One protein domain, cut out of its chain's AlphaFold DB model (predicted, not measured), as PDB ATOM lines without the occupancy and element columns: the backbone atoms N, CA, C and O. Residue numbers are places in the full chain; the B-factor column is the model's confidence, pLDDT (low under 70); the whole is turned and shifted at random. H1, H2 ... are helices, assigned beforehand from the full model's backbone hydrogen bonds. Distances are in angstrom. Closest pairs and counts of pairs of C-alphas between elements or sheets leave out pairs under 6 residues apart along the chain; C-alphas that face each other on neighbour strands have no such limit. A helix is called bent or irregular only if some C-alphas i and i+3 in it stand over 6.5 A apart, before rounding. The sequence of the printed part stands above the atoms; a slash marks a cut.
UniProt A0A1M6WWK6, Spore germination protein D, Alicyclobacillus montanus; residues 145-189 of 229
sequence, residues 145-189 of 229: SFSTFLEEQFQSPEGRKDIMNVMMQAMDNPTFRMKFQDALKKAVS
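This is residues 145 to 189 of the 229 residues of the protein "Spore germination protein D" of Alicyclobacillus montanus (UniProt A0A1M6WWK6). Three helices follow one another nearly end to end in an extended, open line that turns a corner at each joint, with H2 in the middle and H1 and H3 slanting away from its two ends as two arms of a wide, shallow U. The helices do not fold back into a bundle and there is no shared core: each arm meets H2 only around its joint, and H1 and H3 are apart. The printed part has 45 residues, with three named helices in the order H1, H2, H3 and no named strand, and its class is all helix. The whole is extended, with a radius of gyration of the C-alphas of 15.3 A, and the C-alphas span 45 by 19 by 15 A along their three main axes.

H2, residues 157 to 172, touches no helix, but it is near the helix before it and the helix after it. H1, residues 145 to 155, is close to H2 but not clearly touching, with 2 pairs of C-alphas within 8 A. Their closest C-alphas are those of Gln 153 and Gly 159, 6.1 A apart, while the two centres are 17.6 A apart. The lines of H1 and H2 stand at a steep tilt of 63 degrees, and the two helices run the same way. H3, residues 174 to 189, is likewise close to H2 but not clearly touching, again with 2 pairs of C-alphas within 8 A. The closest C-alphas of H2 and H3 are those of Met 171 and Arg 177, 6.1 A apart, and the centres are 20.2 A apart. The lines of H2 and H3 are about perpendicular, at 83 degrees. H1 and H3 are apart, with no C-alpha of the one within 8 A of the other. In H1, H2 and H3, every pair of backbone O of residue i and N of residue i+4 inside the helix is within hydrogen-bond range.

H2 runs from Pro 157 to Asp 172, 16 residues, and measures 22.8 A from first to last C-alpha. Its first C-alpha, that of Pro 157, is at (161.334, 158.813, 138.654), and its last, that of Asp 172, is at (166.400, 140.589, 125.940). H1 comes before it, from Ser 145 to Gln 155, 11 residues, with 15.1 A between its first and last C-alphas; C-alpha 145 is at (144.368, 155.803, 149.156). H3 comes after it, from Pro 174 to Ser 189, 16 residues and 22.2 A from first to last C-alpha; C-alpha 189 is at (153.034, 143.072, 105.623). The three helices are not bent.

The outline is a rod, and the two C-alphas farthest apart are those of the first and last printed residues, Ser 145 and Ser 189, at 46.2 A. Residues 164 to 170, which belong to H2, stand free, with no C-alpha 8 or more residues away along the chain within 10 A. Residues 172 to 179, of which 174 to 179 belong to H3, stand free in the same sense, and so do residues 181 to 189, which belong to H3. The links from H1 to H2 and from H2 to H3 are both tight, with one residue between the helices in each case: Ser 156 in the first and Asn 173 in the second. There is no long link, and the printed part has no cut. The mean pLDDT of the printed part is 90.1, and no printed residue is under 70.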
ATOM      1  N   SER A 145     143.185 155.041 148.740       88.88
ATOM      2  CA  SER A 145     144.368 155.803 149.156       88.88
ATOM      3  C   SER A 145     145.664 155.002 149.013       88.88
ATOM      4  O   SER A 145     146.652 155.551 148.534       88.88
ATOM      5  N   PHE A 146     145.667 153.709 149.356       89.88
ATOM      6  CA  PHE A 146     146.837 152.854 149.138       89.88
ATOM      7  C   PHE A 146     147.081 152.588 147.645       89.88
ATOM      8  O   PHE A 146     148.226 152.635 147.202       89.88
ATOM      9  N   SER A 147     146.023 152.395 146.847       88.12
ATOM     10  CA  SER A 147     146.150 152.276 145.386       88.12
ATOM     11  C   SER A 147     146.743 153.535 144.749       88.12
ATOM     12  O   SER A 147     147.684 153.422 143.970       88.12
ATOM     13  N   THR A 148     146.268 154.732 145.112       91.69
ATOM     14  CA  THR A 148     146.823 155.999 144.600       91.69
ATOM     15  C   THR A 148     148.271 156.210 145.051       91.69
ATOM     16  O   THR A 148     149.101 156.591 144.233       91.69
ATOM     17  N   PHE A 149     148.623 155.865 146.296       90.94
ATOM     18  CA  PHE A 149     150.018 155.876 146.753       90.94
ATOM     19  C   PHE A 149     150.916 154.933 145.926       90.94
ATOM     20  O   PHE A 149     152.026 155.307 145.550       90.94
ATOM     21  N   LEU A 150     150.439 153.730 145.579       88.56
ATOM     22  CA  LEU A 150     151.164 152.831 144.673       88.56
ATOM     23  C   LEU A 150     151.268 153.398 143.249       88.56
ATOM     24  O   LEU A 150     152.329 153.300 142.637       88.56
ATOM     25  N   GLU A 151     150.203 153.998 142.715       88.88
ATOM     26  CA  GLU A 151     150.204 154.640 141.393       88.88
ATOM     27  C   GLU A 151     151.211 155.797 141.323       88.88
ATOM     28  O   GLU A 151     151.950 155.895 140.343       88.88
ATOM     29  N   GLU A 152     151.291 156.634 142.359       92.25
ATOM     30  CA  GLU A 152     152.307 157.683 142.505       92.25
ATOM     31  C   GLU A 152     153.717 157.083 142.614       92.25
ATOM     32  O   GLU A 152     154.632 157.521 141.915       92.25
ATOM     33  N   GLN A 153     153.896 156.024 143.411       91.69
ATOM     34  CA  GLN A 153     155.190 155.363 143.588       91.69
ATOM     35  C   GLN A 153     155.693 154.690 142.298       91.69
ATOM     36  O   GLN A 153     156.884 154.780 141.997       91.69
ATOM     37  N   PHE A 154     154.824 154.076 141.487       89.44
ATOM     38  CA  PHE A 154     155.195 153.546 140.165       89.44
ATOM     39  C   PHE A 154     155.427 154.654 139.126       89.44
ATOM     40  O   PHE A 154     156.281 154.508 138.252       89.44
ATOM     41  N   GLN A 155     154.712 155.779 139.227       90.88
ATOM     42  CA  GLN A 155     154.913 156.950 138.367       90.88
ATOM     43  C   GLN A 155     156.085 157.846 138.795       90.88
ATOM     44  O   GLN A 155     156.429 158.766 138.043       90.88
ATOM     45  N   SER A 156     156.714 157.589 139.944       93.75
ATOM     46  CA  SER A 156     157.920 158.286 140.407       93.75
ATOM     47  C   SER A 156     159.104 158.111 139.435       93.75
ATOM     48  O   SER A 156     159.120 157.165 138.640       93.75
ATOM     49  N   PRO A 157     160.128 158.987 139.468       92.31
ATOM     50  CA  PRO A 157     161.334 158.813 138.654       92.31
ATOM     51  C   PRO A 157     162.036 157.471 138.911       92.31
ATOM     52  O   PRO A 157     162.625 156.901 137.997       92.31
ATOM     53  N   GLU A 158     161.948 156.956 140.135       91.38
ATOM     54  CA  GLU A 158     162.506 155.680 140.584       91.38
ATOM     55  C   GLU A 158     161.704 154.509 140.006       91.38
ATOM     56  O   GLU A 158     162.267 153.680 139.291       91.38
ATOM     57  N   GLY A 159     160.380 154.509 140.188       88.75
ATOM     58  CA  GLY A 159     159.485 153.504 139.608       88.75
ATOM     59  C   GLY A 159     159.594 153.428 138.081       88.75
ATOM     60  O   GLY A 159     159.641 152.337 137.515       88.75
ATOM     61  N   ARG A 160     159.754 154.572 137.400       91.62
ATOM     62  CA  ARG A 160     160.011 154.615 135.949       91.62
ATOM     63  C   ARG A 160     161.344 153.977 135.556       91.62
ATOM     64  O   ARG A 160     161.372 153.292 134.536       91.62
ATOM     65  N   LYS A 161     162.425 154.164 136.326       94.31
ATOM     66  CA  LYS A 161     163.721 153.501 136.064       94.31
ATOM     67  C   LYS A 161     163.576 151.986 136.175       94.31
ATOM     68  O   LYS A 161     164.036 151.274 135.288       94.31
ATOM     69  N   ASP A 162     162.884 151.496 137.200       90.75
ATOM     70  CA  ASP A 162     162.677 150.057 137.394       90.75
ATOM     71  C   ASP A 162     161.774 149.451 136.311       90.75
ATOM     72  O   ASP A 162     162.097 148.396 135.762       90.75
ATOM     73  N   ILE A 163     160.714 150.154 135.899       92.12
ATOM     74  CA  ILE A 163     159.878 149.764 134.750       92.12
ATOM     75  C   ILE A 163     160.705 149.730 133.452       92.12
ATOM     76  O   ILE A 163     160.585 148.779 132.679       92.12
ATOM     77  N   MET A 164     161.585 150.712 133.215       91.25
ATOM     78  CA  MET A 164     162.502 150.709 132.066       91.25
ATOM     79  C   MET A 164     163.502 149.546 132.130       91.25
ATOM     80  O   MET A 164     163.727 148.888 131.116       91.25
ATOM     81  N   ASN A 165     164.055 149.237 133.306       94.12
ATOM     82  CA  ASN A 165     164.954 148.099 133.513       94.12
ATOM     83  C   ASN A 165     164.255 146.764 133.205       94.12
ATOM     84  O   ASN A 165     164.793 145.947 132.456       94.12
ATOM     85  N   VAL A 166     163.032 146.568 133.708       93.12
ATOM     86  CA  VAL A 166     162.203 145.389 133.402       93.12
ATOM     87  C   VAL A 166     161.853 145.328 131.911       93.12
ATOM     88  O   VAL A 166     161.889 144.249 131.322       93.12
ATOM     89  N   MET A 167     161.578 146.464 131.262       89.56
ATOM     90  CA  MET A 167     161.307 146.514 129.822       89.56
ATOM     91  C   MET A 167     162.541 146.153 128.978       89.56
ATOM     92  O   MET A 167     162.406 145.409 128.009       89.56
ATOM     93  N   MET A 168     163.742 146.601 129.359       89.56
ATOM     94  CA  MET A 168     164.993 146.199 128.700       89.56
ATOM     95  C   MET A 168     165.256 144.695 128.872       89.56
ATOM     96  O   MET A 168     165.490 144.000 127.885       89.56
ATOM     97  N   GLN A 169     165.097 144.157 130.085       92.19
ATOM     98  CA  GLN A 169     165.205 142.712 130.345       92.19
ATOM     99  C   GLN A 169     164.158 141.895 129.566       92.19
ATOM    100  O   GLN A 169     164.456 140.811 129.059       92.19
ATOM    101  N   ALA A 170     162.938 142.418 129.409       90.12
ATOM    102  CA  ALA A 170     161.912 141.811 128.566       90.12
ATOM    103  C   ALA A 170     162.307 141.838 127.081       90.12
ATOM    104  O   ALA A 170     162.119 140.838 126.394       90.12
ATOM    105  N   MET A 171     162.917 142.922 126.589       86.56
ATOM    106  CA  MET A 171     163.459 142.994 125.226       86.56
ATOM    107  C   MET A 171     164.663 142.070 124.993       86.56
ATOM    108  O   MET A 171     164.920 141.711 123.843       86.56
ATOM    109  N   ASP A 172     165.360 141.621 126.036       88.12
ATOM    110  CA  ASP A 172     166.400 140.589 125.940       88.12
ATOM    111  C   ASP A 172     165.851 139.154 125.945       88.12
ATOM    112  O   ASP A 172     166.523 138.233 125.473       88.12
ATOM    113  N   ASN A 173     164.605 138.947 126.378       93.69
ATOM    114  CA  ASN A 173     163.974 137.631 126.376       93.69
ATOM    115  C   ASN A 173     163.756 137.104 124.934       93.69
ATOM    116  O   ASN A 173     163.040 137.743 124.155       93.69
ATOM    117  N   PRO A 174     164.274 135.914 124.559       89.81
ATOM    118  CA  PRO A 174     164.143 135.385 123.197       89.81
ATOM    119  C   PRO A 174     162.693 135.242 122.711       89.81
ATOM    120  O   PRO A 174     162.398 135.529 121.551       89.81
ATOM    121  N   THR A 175     161.768 134.854 123.592       90.06
ATOM    122  CA  THR A 175     160.341 134.703 123.263       90.06
ATOM    123  C   THR A 175     159.684 136.051 122.980       90.06
ATOM    124  O   THR A 175     158.852 136.153 122.077       90.06
ATOM    125  N   PHE A 176     160.074 137.101 123.710       90.44
ATOM    126  CA  PHE A 176     159.616 138.462 123.439       90.44
ATOM    127  C   PHE A 176     160.207 138.988 122.128       90.44
ATOM    128  O   PHE A 176     159.455 139.463 121.282       90.44
ATOM    129  N   ARG A 177     161.519 138.810 121.899       85.25
ATOM    130  CA  ARG A 177     162.192 139.174 120.637       85.25
ATOM    131  C   ARG A 177     161.514 138.543 119.419       85.25
ATOM    132  O   ARG A 177     161.228 139.253 118.459       85.25
ATOM    133  N   MET A 178     161.196 137.246 119.466       91.56
ATOM    134  CA  MET A 178     160.488 136.559 118.376       91.56
ATOM    135  C   MET A 178     159.077 137.124 118.151       91.56
ATOM    136  O   MET A 178     158.737 137.470 117.022       91.56
ATOM    137  N   LYS A 179     158.274 137.297 119.212       88.69
ATOM    138  CA  LYS A 179     156.922 137.879 119.096       88.69
ATOM    139  C   LYS A 179     156.938 139.323 118.588       88.69
ATOM    140  O   LYS A 179     156.085 139.691 117.787       88.69
ATOM    141  N   PHE A 180     157.913 140.125 119.013       88.81
ATOM    142  CA  PHE A 180     158.103 141.502 118.556       88.81
ATOM    143  C   PHE A 180     158.502 141.558 117.073       88.81
ATOM    144  O   PHE A 180     157.934 142.341 116.313       88.81
ATOM    145  N   GLN A 181     159.406 140.678 116.629       86.50
ATOM    146  CA  GLN A 181     159.768 140.554 115.215       86.50
ATOM    147  C   GLN A 181     158.590 140.100 114.344       86.50
ATOM    148  O   GLN A 181     158.414 140.643 113.258       86.50
ATOM    149  N   ASP A 182     157.769 139.149 114.791       91.19
ATOM    150  CA  ASP A 182     156.587 138.722 114.030       91.19
ATOM    151  C   ASP A 182     155.480 139.784 114.014       91.19
ATOM    152  O   ASP A 182     154.847 139.981 112.976       91.19
ATOM    153  N   ALA A 183     155.295 140.540 115.102       88.38
ATOM    154  CA  ALA A 183     154.417 141.709 115.115       88.38
ATOM    155  C   ALA A 183     154.888 142.785 114.116       88.38
ATOM    156  O   ALA A 183     154.075 143.299 113.351       88.38
ATOM    157  N   LEU A 184     156.197 143.062 114.053       87.94
ATOM    158  CA  LEU A 184     156.805 143.958 113.061       87.94
ATOM    159  C   LEU A 184     156.619 143.451 111.625       87.94
ATOM    160  O   LEU A 184     156.125 144.195 110.780       87.94
ATOM    161  N   LYS A 185     156.950 142.182 111.341       89.38
ATOM    162  CA  LYS A 185     156.730 141.562 110.019       89.38
ATOM    163  C   LYS A 185     155.267 141.662 109.602       89.38
ATOM    164  O   LYS A 185     154.994 141.953 108.440       89.38
ATOM    165  N   LYS A 186     154.334 141.432 110.532       91.75
ATOM    166  CA  LYS A 186     152.898 141.522 110.267       91.75
ATOM    167  C   LYS A 186     152.463 142.962 109.998       91.75
ATOM    168  O   LYS A 186     151.846 143.191 108.971       91.75
ATOM    169  N   ALA A 187     152.852 143.928 110.830       89.31
ATOM    170  CA  ALA A 187     152.535 145.342 110.614       89.31
ATOM    171  C   ALA A 187     153.086 145.868 109.273       89.31
ATOM    172  O   ALA A 187     152.368 146.540 108.537       89.31
ATOM    173  N   VAL A 188     154.319 145.499 108.903       87.81
ATOM    174  CA  VAL A 188     154.901 145.824 107.588       87.81
ATOM    175  C   VAL A 188     154.147 145.113 106.459       87.81
ATOM    176  O   VAL A 188     153.824 145.745 105.459       87.81
ATOM    177  N   SER A 189     153.804 143.831 106.621       83.12
ATOM    178  CA  SER A 189     153.034 143.072 105.623       83.12
ATOM    179  C   SER A 189     151.630 143.634 105.411       83.12
ATOM    180  O   SER A 189     151.168 143.690 104.280       83.12
TER     181      SER A 189